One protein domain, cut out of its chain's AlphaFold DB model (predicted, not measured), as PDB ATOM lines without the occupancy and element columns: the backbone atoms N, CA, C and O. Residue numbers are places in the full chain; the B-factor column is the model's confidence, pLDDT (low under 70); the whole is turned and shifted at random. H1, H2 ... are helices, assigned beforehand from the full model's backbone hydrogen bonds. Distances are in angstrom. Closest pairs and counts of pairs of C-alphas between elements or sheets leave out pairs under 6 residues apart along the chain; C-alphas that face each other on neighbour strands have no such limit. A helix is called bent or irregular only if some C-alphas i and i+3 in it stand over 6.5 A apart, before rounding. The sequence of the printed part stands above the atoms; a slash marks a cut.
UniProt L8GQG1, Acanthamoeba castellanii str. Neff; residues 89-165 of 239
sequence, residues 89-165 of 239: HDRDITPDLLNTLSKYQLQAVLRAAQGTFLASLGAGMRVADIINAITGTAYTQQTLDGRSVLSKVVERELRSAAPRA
ATOM      1  N   HIS A  89     221.534 180.474 262.063       90.38
ATOM      2  CA  HIS A  89     221.751 179.930 260.724       90.38
ATOM      3  C   HIS A  89     223.096 180.411 260.183       90.38
ATOM      4  O   HIS A  89     223.669 181.384 260.676       90.38
ATOM      5  N   ASP A  90     223.585 179.776 259.122       87.56
ATOM      6  CA  ASP A  90     224.874 180.120 258.509       87.56
ATOM      7  C   ASP A  90     224.916 181.589 258.044       87.56
ATOM      8  O   ASP A  90     225.917 182.276 258.233       87.56
ATOM      9  N   ARG A  91     223.782 182.121 257.563       88.94
ATOM     10  CA  ARG A  91     223.611 183.543 257.197       88.94
ATOM     11  C   ARG A  91     223.724 184.527 258.367       88.94
ATOM     12  O   ARG A  91     223.997 185.704 258.141       88.94
ATOM     13  N   ASP A  92     223.495 184.067 259.593       91.38
ATOM     14  CA  ASP A  92     223.556 184.908 260.791       91.38
ATOM     15  C   ASP A  92     225.004 185.045 261.298       91.38
ATOM     16  O   ASP A  92     225.319 185.979 262.047       91.38
ATOM     17  N   ILE A  93     225.909 184.153 260.854       91.06
ATOM     18  CA  ILE A  93     227.342 184.146 261.180       91.06
ATOM     19  C   ILE A  93     228.026 185.322 260.478       91.06
ATOM     20  O   ILE A  93     228.624 185.217 259.411       91.06
ATOM     21  N   THR A  94     227.925 186.479 261.117       93.12
ATOM     22  CA  THR A  94     228.488 187.745 260.653       93.12
ATOM     23  C   THR A  94     229.623 188.195 261.571       93.12
ATOM     24  O   THR A  94     229.620 187.847 262.758       93.12
ATOM     25  N   PRO A  95     230.563 189.029 261.087       93.69
ATOM     26  CA  PRO A  95     231.599 189.610 261.938       93.69
ATOM     27  C   PRO A  95     231.027 190.312 263.174       93.69
ATOM     28  O   PRO A  95     231.545 190.159 264.277       93.69
ATOM     29  N   ASP A  96     229.911 191.023 263.007       93.38
ATOM     30  CA  ASP A  96     229.202 191.704 264.089       93.38
ATOM     31  C   ASP A  96     228.712 190.747 265.183       93.38
ATOM     32  O   ASP A  96     228.805 191.073 266.367       93.38
ATOM     33  N   LEU A  97     228.187 189.575 264.808       93.81
ATOM     34  CA  LEU A  97     227.746 188.560 265.767       93.81
ATOM     35  C   LEU A  97     228.946 187.887 266.442       93.81
ATOM     36  O   LEU A  97     228.963 187.721 267.662       93.81
ATOM     37  N   LEU A  98     229.979 187.544 265.669       93.00
ATOM     38  CA  LEU A  98     231.190 186.892 266.173       93.00
ATOM     39  C   LEU A  98     231.989 187.789 267.130       93.00
ATOM     40  O   LEU A  98     232.562 187.286 268.093       93.00
ATOM     41  N   ASN A  99     231.955 189.110 266.949       92.88
ATOM     42  CA  ASN A  99     232.559 190.076 267.874       92.88
ATOM     43  C   ASN A  99     231.948 190.051 269.292       92.88
ATOM     44  O   ASN A  99     232.523 190.631 270.212       92.88
ATOM     45  N   THR A 100     230.807 189.380 269.496       91.69
ATOM     46  CA  THR A 100     230.226 189.161 270.835       91.69
ATOM     47  C   THR A 100     230.869 187.994 271.598       91.69
ATOM     48  O   THR A 100     230.628 187.815 272.798       91.69
ATOM     49  N   LEU A 101     231.669 187.175 270.912       90.94
ATOM     50  CA  LEU A 101     232.361 186.022 271.474       90.94
ATOM     51  C   LEU A 101     233.773 186.408 271.927       90.94
ATOM     52  O   LEU A 101     234.438 187.256 271.333       90.94
ATOM     53  N   SER A 102     234.260 185.755 272.982       90.31
ATOM     54  CA  SER A 102     235.649 185.927 273.411       90.31
ATOM     55  C   SER A 102     236.617 185.259 272.427       90.31
ATOM     56  O   SER A 102     236.246 184.346 271.687       90.31
ATOM     57  N   LYS A 103     237.902 185.642 272.463       89.25
ATOM     58  CA  LYS A 103     238.946 185.006 271.637       89.25
ATOM     59  C   LYS A 103     238.970 183.478 271.800       89.25
ATOM     60  O   LYS A 103     239.138 182.769 270.814       89.25
ATOM     61  N   TYR A 104     238.759 182.972 273.017       87.94
ATOM     62  CA  TYR A 104     238.699 181.531 273.295       87.94
ATOM     63  C   TYR A 104     237.501 180.857 272.612       87.94
ATOM     64  O   TYR A 104     237.646 179.806 271.990       87.94
ATOM     65  N   GLN A 105     236.324 181.480 272.690       91.00
ATOM     66  CA  GLN A 105     235.117 180.968 272.043       91.00
ATOM     67  C   GLN A 105     235.275 180.972 270.520       91.00
ATOM     68  O   GLN A 105     234.979 179.976 269.870       91.00
ATOM     69  N   LEU A 106     235.844 182.038 269.948       90.81
ATOM     70  CA  LEU A 106     236.159 182.106 268.519       90.81
ATOM     71  C   LEU A 106     237.133 181.005 268.084       90.81
ATOM     72  O   LEU A 106     236.936 180.391 267.041       90.81
ATOM     73  N   GLN A 107     238.147 180.696 268.896       88.25
ATOM     74  CA  GLN A 107     239.037 179.562 268.632       88.25
ATOM     75  C   GLN A 107     238.297 178.219 268.682       88.25
ATOM     76  O   GLN A 107     238.591 177.337 267.876       88.25
ATOM     77  N   ALA A 108     237.328 178.049 269.585       86.75
ATOM     78  CA  ALA A 108     236.492 176.849 269.628       86.75
ATOM     79  C   ALA A 108     235.606 176.720 268.375       86.75
ATOM     80  O   ALA A 108     235.527 175.630 267.805       86.75
ATOM     81  N   VAL A 109     235.012 177.824 267.904       89.31
ATOM     82  CA  VAL A 109     234.259 177.863 266.637       89.31
ATOM     83  C   VAL A 109     235.177 177.537 265.452       89.31
ATOM     84  O   VAL A 109     234.830 176.703 264.621       89.31
ATOM     85  N   LEU A 110     236.378 178.121 265.396       88.12
ATOM     86  CA  LEU A 110     237.343 177.878 264.317       88.12
ATOM     87  C   LEU A 110     237.775 176.406 264.239       88.12
ATOM     88  O   LEU A 110     237.858 175.843 263.149       88.12
ATOM     89  N   ARG A 111     237.999 175.751 265.386       84.19
ATOM     90  CA  ARG A 111     238.316 174.310 265.438       84.19
ATOM     91  C   ARG A 111     237.190 173.448 264.873       84.19
ATOM     92  O   ARG A 111     237.466 172.431 264.245       84.19
ATOM     93  N   ALA A 112     235.938 173.854 265.074       81.19
ATOM     94  CA  ALA A 112     234.794 173.186 264.466       81.19
ATOM     95  C   ALA A 112     234.690 173.448 262.949       81.19
ATOM     96  O   ALA A 112     234.137 172.616 262.239       81.19
ATOM     97  N   ALA A 113     235.240 174.565 262.453       75.56
ATOM     98  CA  ALA A 113     235.234 174.944 261.035       75.56
ATOM     99  C   ALA A 113     236.218 174.134 260.186       75.56
ATOM    100  O   ALA A 113     235.891 173.733 259.074       75.56
ATOM    101  N   GLN A 114     237.436 173.935 260.697       71.88
ATOM    102  CA  GLN A 114     238.581 173.461 259.906       71.88
ATOM    103  C   GLN A 114     238.963 171.994 260.167       71.88
ATOM    104  O   GLN A 114     239.926 171.494 259.588       71.88
ATOM    105  N   GLY A 115     238.230 171.293 261.039       61.91
ATOM    106  CA  GLY A 115     238.598 169.950 261.487       61.91
ATOM    107  C   GLY A 115     239.901 169.925 262.301       61.91
ATOM    108  O   GLY A 115     240.576 170.934 262.511       61.91
ATOM    109  N   THR A 116     240.273 168.745 262.797       49.09
ATOM    110  CA  THR A 116     241.435 168.536 263.684       49.09
ATOM    111  C   THR A 116     242.791 168.850 263.040       49.09
ATOM    112  O   THR A 116     243.760 169.051 263.768       49.09
ATOM    113  N   PHE A 117     242.878 168.938 261.707       44.72
ATOM    114  CA  PHE A 117     244.148 169.015 260.971       44.72
ATOM    115  C   PHE A 117     244.804 170.411 260.961       44.72
ATOM    116  O   PHE A 117     246.023 170.504 260.877       44.72
ATOM    117  N   LEU A 118     244.036 171.499 261.111       50.72
ATOM    118  CA  LEU A 118     244.558 172.883 261.076       50.72
ATOM    119  C   LEU A 118     244.433 173.624 262.419       50.72
ATOM    120  O   LEU A 118     244.726 174.815 262.513       50.72
ATOM    121  N   ALA A 119     244.061 172.922 263.496       50.62
ATOM    122  CA  ALA A 119     243.909 173.500 264.834       50.62
ATOM    123  C   ALA A 119     245.202 174.145 265.387       50.62
ATOM    124  O   ALA A 119     245.125 174.996 266.278       50.62
ATOM    125  N   SER A 120     246.371 173.776 264.847       52.09
ATOM    126  CA  SER A 120     247.680 174.356 265.177       52.09
ATOM    127  C   SER A 120     247.911 175.754 264.582       52.09
ATOM    128  O   SER A 120     248.689 176.515 265.151       52.09
ATOM    129  N   LEU A 121     247.201 176.149 263.515       55.34
ATOM    130  CA  LEU A 121     247.322 177.484 262.901       55.34
ATOM    131  C   LEU A 121     246.624 178.585 263.718       55.34
ATOM    132  O   LEU A 121     246.966 179.757 263.594       55.34
ATOM    133  N   GLY A 122     245.671 178.227 264.587       58.28
ATOM    134  CA  GLY A 122     244.869 179.188 265.358       58.28
ATOM    135  C   GLY A 122     245.544 179.754 266.617       58.28
ATOM    136  O   GLY A 122     245.076 180.754 267.178       58.28
ATOM    137  N   ALA A 123     246.636 179.142 267.087       63.56
ATOM    138  CA  ALA A 123     247.354 179.533 268.304       63.56
ATOM    139  C   ALA A 123     248.305 180.718 268.037       63.56
ATOM    140  O   ALA A 123     249.513 180.622 268.192       63.56
ATOM    141  N   GLY A 124     247.753 181.845 267.587       73.25
ATOM    142  CA  GLY A 124     248.536 183.040 267.237       73.25
ATOM    143  C   GLY A 124     247.803 184.031 266.335       73.25
ATOM    144  O   GLY A 124     248.178 185.198 266.281       73.25
ATOM    145  N   MET A 125     246.717 183.599 265.687       80.94
ATOM    146  CA  MET A 125     245.915 184.455 264.810       80.94
ATOM    147  C   MET A 125     245.310 185.650 265.556       80.94
ATOM    148  O   MET A 125     244.905 185.558 266.730       80.94
ATOM    149  N   ARG A 126     245.213 186.784 264.854       88.69
ATOM    150  CA  ARG A 126     244.478 187.950 265.350       88.69
ATOM    151  C   ARG A 126     242.985 187.636 265.321       88.69
ATOM    152  O   ARG A 126     242.517 186.852 264.501       88.69
ATOM    153  N   VAL A 127     242.218 188.274 266.205       89.38
ATOM    154  CA  VAL A 127     240.758 188.072 266.291       89.38
ATOM    155  C   VAL A 127     240.078 188.340 264.944       89.38
ATOM    156  O   VAL A 127     239.225 187.562 264.535       89.38
ATOM    157  N   ALA A 128     240.513 189.379 264.226       90.62
ATOM    158  CA  ALA A 128     239.999 189.705 262.898       90.62
ATOM    159  C   ALA A 128     240.212 188.566 261.883       90.62
ATOM    160  O   ALA A 128     239.288 188.215 261.158       90.62
ATOM    161  N   ASP A 129     241.392 187.939 261.883       89.69
ATOM    162  CA  ASP A 129     241.712 186.842 260.964       89.69
ATOM    163  C   ASP A 129     240.863 185.602 261.270       89.69
ATOM    164  O   ASP A 129     240.363 184.944 260.359       89.69
ATOM    165  N   ILE A 130     240.643 185.315 262.560       90.12
ATOM    166  CA  ILE A 130     239.764 184.223 263.004       90.12
ATOM    167  C   ILE A 130     238.326 184.473 262.535       90.12
ATOM    168  O   ILE A 130     237.693 183.575 261.982       90.12
ATOM    169  N   ILE A 131     237.813 185.691 262.723       92.00
ATOM    170  CA  ILE A 131     236.460 186.072 262.296       92.00
ATOM    171  C   ILE A 131     236.311 185.936 260.779       92.00
ATOM    172  O   ILE A 131     235.320 185.368 260.317       92.00
ATOM    173  N   ASN A 132     237.297 186.399 260.009       90.25
ATOM    174  CA  ASN A 132     237.282 186.292 258.552       90.25
ATOM    175  C   ASN A 132     237.296 184.828 258.094       90.25
ATOM    176  O   ASN A 132     236.525 184.462 257.209       90.25
ATOM    177  N   ALA A 133     238.105 183.973 258.730       88.69
ATOM    178  CA  ALA A 133     238.145 182.544 258.423       88.69
ATOM    179  C   ALA A 133     236.803 181.847 258.716       88.69
ATOM    180  O   ALA A 133     236.306 181.084 257.883       88.69
ATOM    181  N   ILE A 134     236.186 182.134 259.869       89.25
ATOM    182  CA  ILE A 134     234.874 181.576 260.239       89.25
ATOM    183  C   ILE A 134     233.797 182.055 259.259       89.25
ATOM    184  O   ILE A 134     233.046 181.237 258.736       89.25
ATOM    185  N   THR A 135     233.750 183.359 258.972       89.94
ATOM    186  CA  THR A 135     232.747 183.959 258.074       89.94
ATOM    187  C   THR A 135     232.886 183.419 256.648       89.94
ATOM    188  O   THR A 135     231.891 183.070 256.019       89.94
ATOM    189  N   GLY A 136     234.120 183.273 256.152       85.88
ATOM    190  CA  GLY A 136     234.383 182.671 254.844       85.88
ATOM    191  C   GLY A 136     233.926 181.213 254.766       85.88
ATOM    192  O   GLY A 136     233.336 180.813 253.768       85.88
ATOM    193  N   THR A 137     234.123 180.438 255.838       85.38
ATOM    194  CA  THR A 137     233.664 179.038 255.906       85.38
ATOM    195  C   THR A 137     232.138 178.940 255.971       85.38
ATOM    196  O   THR A 137     231.548 178.075 255.331       85.38
ATOM    197  N   ALA A 138     231.483 179.838 256.712       84.75
ATOM    198  CA  ALA A 138     230.025 179.894 256.774       84.75
ATOM    199  C   ALA A 138     229.402 180.233 255.408       84.75
ATOM    200  O   ALA A 138     228.372 179.674 255.054       84.75
ATOM    201  N   TYR A 139     230.046 181.104 254.622       81.31
ATOM    202  CA  TYR A 139     229.563 181.475 253.289       81.31
ATOM    203  C   TYR A 139     229.717 180.350 252.252       81.31
ATOM    204  O   TYR A 139     228.881 180.210 251.362       81.31
ATOM    205  N   THR A 140     230.781 179.545 252.342       81.44
ATOM    206  CA  THR A 140     231.020 178.441 251.396       81.44
ATOM    207  C   THR A 140     230.173 177.205 251.685       81.44
ATOM    208  O   THR A 140     229.934 176.404 250.780       81.44
ATOM    209  N   GLN A 141     229.692 177.035 252.918       73.00
ATOM    210  CA  GLN A 141     228.829 175.917 253.290       73.00
ATOM    211  C   GLN A 141     227.373 176.191 252.881       73.00
ATOM    212  O   GLN A 141     226.673 176.981 253.503       73.00
ATOM    213  N   GLN A 142     226.889 175.494 251.850       63.75
ATOM    214  CA  GLN A 142     225.469 175.470 251.490       63.75
ATOM    215  C   GLN A 142     224.809 174.230 252.103       63.75
ATOM    216  O   GLN A 142     224.964 173.118 251.599       63.75
ATOM    217  N   THR A 143     224.093 174.406 253.215       77.31
ATOM    218  CA  THR A 143     223.253 173.353 253.808       77.31
ATOM    219  C   THR A 143     221.785 173.553 253.429       77.31
ATOM    220  O   THR A 143     221.318 174.686 253.354       77.31
ATOM    221  N   LEU A 144     221.048 172.455 253.214       70.00
ATOM    222  CA  LEU A 144     219.626 172.485 252.827       70.00
ATOM    223  C   LEU A 144     218.755 173.232 253.854       70.00
ATOM    224  O   LEU A 144     217.906 174.032 253.471       70.00
ATOM    225  N   ASP A 145     219.037 173.044 255.145       77.00
ATOM    226  CA  ASP A 145     218.313 173.698 256.248       77.00
ATOM    227  C   ASP A 145     218.968 175.022 256.697       77.00
ATOM    228  O   ASP A 145     218.519 175.661 257.652       77.00
ATOM    229  N   GLY A 146     220.079 175.425 256.064       80.50
ATOM    230  CA  GLY A 146     220.866 176.605 256.441       80.50
ATOM    231  C   GLY A 146     221.506 176.539 257.836       80.50
ATOM    232  O   GLY A 146     221.839 177.585 258.399       80.50
ATOM    233  N   ARG A 147     221.624 175.339 258.425       84.31
ATOM    234  CA  ARG A 147     222.207 175.093 259.754       84.31
ATOM    235  C   ARG A 147     223.359 174.095 259.694       84.31
ATOM    236  O   ARG A 147     223.189 172.900 259.958       84.31
ATOM    237  N   SER A 148     224.559 174.591 259.412       86.56
ATOM    238  CA  SER A 148     225.787 173.794 259.488       86.56
ATOM    239  C   SER A 148     226.174 173.409 260.925       86.56
ATOM    240  O   SER A 148     225.623 173.896 261.918       86.56
ATOM    241  N   VAL A 149     227.206 172.570 261.058       86.38
ATOM    242  CA  VAL A 149     227.876 172.329 262.348       86.38
ATOM    243  C   VAL A 149     228.386 173.641 262.956       86.38
ATOM    244  O   VAL A 149     228.313 173.812 264.172       86.38
ATOM    245  N   LEU A 150     228.834 174.592 262.129       87.75
ATOM    246  CA  LEU A 150     229.285 175.898 262.600       87.75
ATOM    247  C   LEU A 150     228.171 176.694 263.252       87.75
ATOM    248  O   LEU A 150     228.371 177.183 264.361       87.75
ATOM    249  N   SER A 151     226.999 176.765 262.626       89.31
ATOM    250  CA  SER A 151     225.850 177.469 263.205       89.31
ATOM    251  C   SER A 151     225.477 176.920 264.587       89.31
ATOM    252  O   SER A 151     225.321 177.688 265.535       89.31
ATOM    253  N   LYS A 152     225.478 175.588 264.752       89.38
ATOM    254  CA  LYS A 152     225.209 174.916 266.033       89.38
ATOM    255  C   LYS A 152     226.271 175.227 267.088       89.38
ATOM    256  O   LYS A 152     225.944 175.428 268.258       89.38
ATOM    257  N   VAL A 153     227.545 175.266 266.695       90.44
ATOM    258  CA  VAL A 153     228.646 175.597 267.611       90.44
ATOM    259  C   VAL A 153     228.594 177.072 268.005       90.44
ATOM    260  O   VAL A 153     228.691 177.369 269.191       90.44
ATOM    261  N   VAL A 154     228.362 177.986 267.060       91.88
ATOM    262  CA  VAL A 154     228.171 179.417 267.343       91.88
ATOM    263  C   VAL A 154     226.987 179.621 268.287       91.88
ATOM    264  O   VAL A 154     227.132 180.311 269.292       91.88
ATOM    265  N   GLU A 155     225.846 178.977 268.029       92.19
ATOM    266  CA  GLU A 155     224.678 179.040 268.910       92.19
ATOM    267  C   GLU A 155     225.015 178.578 270.333       92.19
ATOM    268  O   GLU A 155     224.681 179.257 271.309       92.19
ATOM    269  N   ARG A 156     225.730 177.456 270.464       90.12
ATOM    270  CA  ARG A 156     226.182 176.946 271.762       90.12
ATOM    271  C   ARG A 156     227.072 177.956 272.489       90.12
ATOM    272  O   ARG A 156     226.864 178.201 273.677       90.12
ATOM    273  N   GLU A 157     228.044 178.550 271.798       90.88
ATOM    274  CA  GLU A 157     228.942 179.543 272.399       90.88
ATOM    275  C   GLU A 157     228.201 180.831 272.795       90.88
ATOM    276  O   GLU A 157     228.475 181.386 273.862       90.88
ATOM    277  N   LEU A 158     227.214 181.276 272.007       90.06
ATOM    278  CA  LEU A 158     226.372 182.433 272.343       90.06
ATOM    279  C   LEU A 158     225.551 182.197 273.616       90.06
ATOM    280  O   LEU A 158     225.446 183.104 274.445       90.06
ATOM    281  N   ARG A 159     225.013 180.980 273.783       89.56
ATOM    282  CA  ARG A 159     224.221 180.574 274.958       89.56
ATOM    283  C   ARG A 159     225.054 180.341 276.216       89.56
ATOM    284  O   ARG A 159     224.513 180.419 277.315       89.56
ATOM    285  N   SER A 160     226.344 180.040 276.085       85.12
ATOM    286  CA  SER A 160     227.228 179.911 277.250       85.12
ATOM    287  C   SER A 160     227.386 181.272 277.947       85.12
ATOM    288  O   SER A 160     227.498 182.287 277.269       85.12
ATOM    289  N   ALA A 161     227.369 181.342 279.280       63.56
ATOM    290  CA  ALA A 161     227.470 182.618 280.009       63.56
ATOM    291  C   ALA A 161     228.925 183.072 280.266       63.56
ATOM    292  O   ALA A 161     229.161 184.254 280.501       63.56
ATOM    293  N   ALA A 162     229.913 182.171 280.159       56.81
ATOM    294  CA  ALA A 162     231.321 182.453 280.452       56.81
ATOM    295  C   ALA A 162     232.285 181.593 279.601       56.81
ATOM    296  O   ALA A 162     231.924 180.477 279.211       56.81
ATOM    297  N   PRO A 163     233.531 182.047 279.335       45.72
ATOM    298  CA  PRO A 163     234.632 181.122 279.062       45.72
ATOM    299  C   PRO A 163     234.820 180.233 280.300       45.72
ATOM    300  O   PRO A 163     234.741 180.740 281.408       45.72
ATOM    301  N   ARG A 164     235.021 178.920 280.131       43.97
ATOM    302  CA  ARG A 164     235.143 177.923 281.218       43.97
ATOM    303  C   ARG A 164     236.109 178.356 282.348       43.97
ATOM    304  O   ARG A 164     237.282 178.004 282.310       43.97
ATOM    305  N   ALA A 165     235.604 179.078 283.342       33.59
ATOM    306  CA  ALA A 165     236.139 179.297 284.682       33.59
ATOM    307  C   ALA A 165     235.030 180.011 285.474       33.59
ATOM    308  O   ALA A 165     234.416 180.930 284.950       33.59
TER     309      ALA A 165
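AT A GLANCE: This is residues 89 to 165 of the 239 residues of a protein of Acanthamoeba castellanii str. Neff (UniProt L8GQG1). The longest helix, H3, and H4 both pack on H2, so that three helices form a small compact cluster whose centres make a triangle, with the one-turn helix H1 packed on H3. H2 runs the same way as H3 and opposite to H4, and a long loop of residues 115 to 126 joins H2 to H3 along the outside. The printed part has 77 residues with four named helices, in the order H1, H2, H3, H4, and no named strand; the class is all helix. The whole is compact, with a radius of gyration of the C-alphas of 11.6 A, and its C-alphas span 34 by 28 by 21 A, a rounded outline.

IN THESE COORDINATES: H3, residues 127 to 140, measures 20.2 A from first to last C-alpha and begins with C-alpha 127 at (240.758, 188.072, 266.291). H2, residues 103 to 114, measures 16.5 A. H4, residues 149 to 159, measures 15.5 A and ends with C-alpha 159 at (224.221, 180.574, 274.958). H1, residues 95 to 98, begins with C-alpha 95 at (231.599, 189.610, 261.938) and measures 5.0 A. No helix is bent or irregular.

HOW THE PARTS SIT: H3 and H2 touch, and their closest C-alphas, those of Ile 134 and Leu 110, are 6.0 A apart. They run the same way at a shallow tilt of 33 degrees, only just short of steep. H3 touches H1 with residues 131 to 135 alone; the closest C-alphas, those of Ile 131 and Pro 95, are 6.0 A apart. H2 also touches H4, with the C-alphas of Val 109 and Val 153 closest at 6.1 A. H2 and H4 run opposite ways at a shallow tilt of 17 degrees. H3 and H4 are close but not clearly touching, with the C-alphas of Ala 138 and Leu 150 closest at 7.1 A; they run opposite ways at a steep tilt of 46 degrees. H1 and H2 are close but not clearly touching, with the C-alphas of Leu 98 and Leu 106 closest at 7.3 A. H1 and H4 are near each other, with 5 pairs of C-alphas within 10 A. In H2, H3 and H4 every O i to N i+4 pair is within hydrogen-bond range; H1 is too short for such a pair, and its one O i to N i+3 pair is within range.

THE WHOLE: The two C-alphas farthest apart, those of Leu 144 and Ala 165, are 36.5 A apart. The printed part, residues 89 to 165, has no cut. The link from H2 to H3 is long, with 12 residues, whose C-alphas lie 12 to 16 A from the mean of the C-alphas. The link from H1 to H2 is tight, with 4 residues, and that from H3 to H4 is short, with 8. The mean pLDDT of the printed part is 80.4, and residues 115 to 123, residue 142 and residues 161 to 165 of the model are under 70.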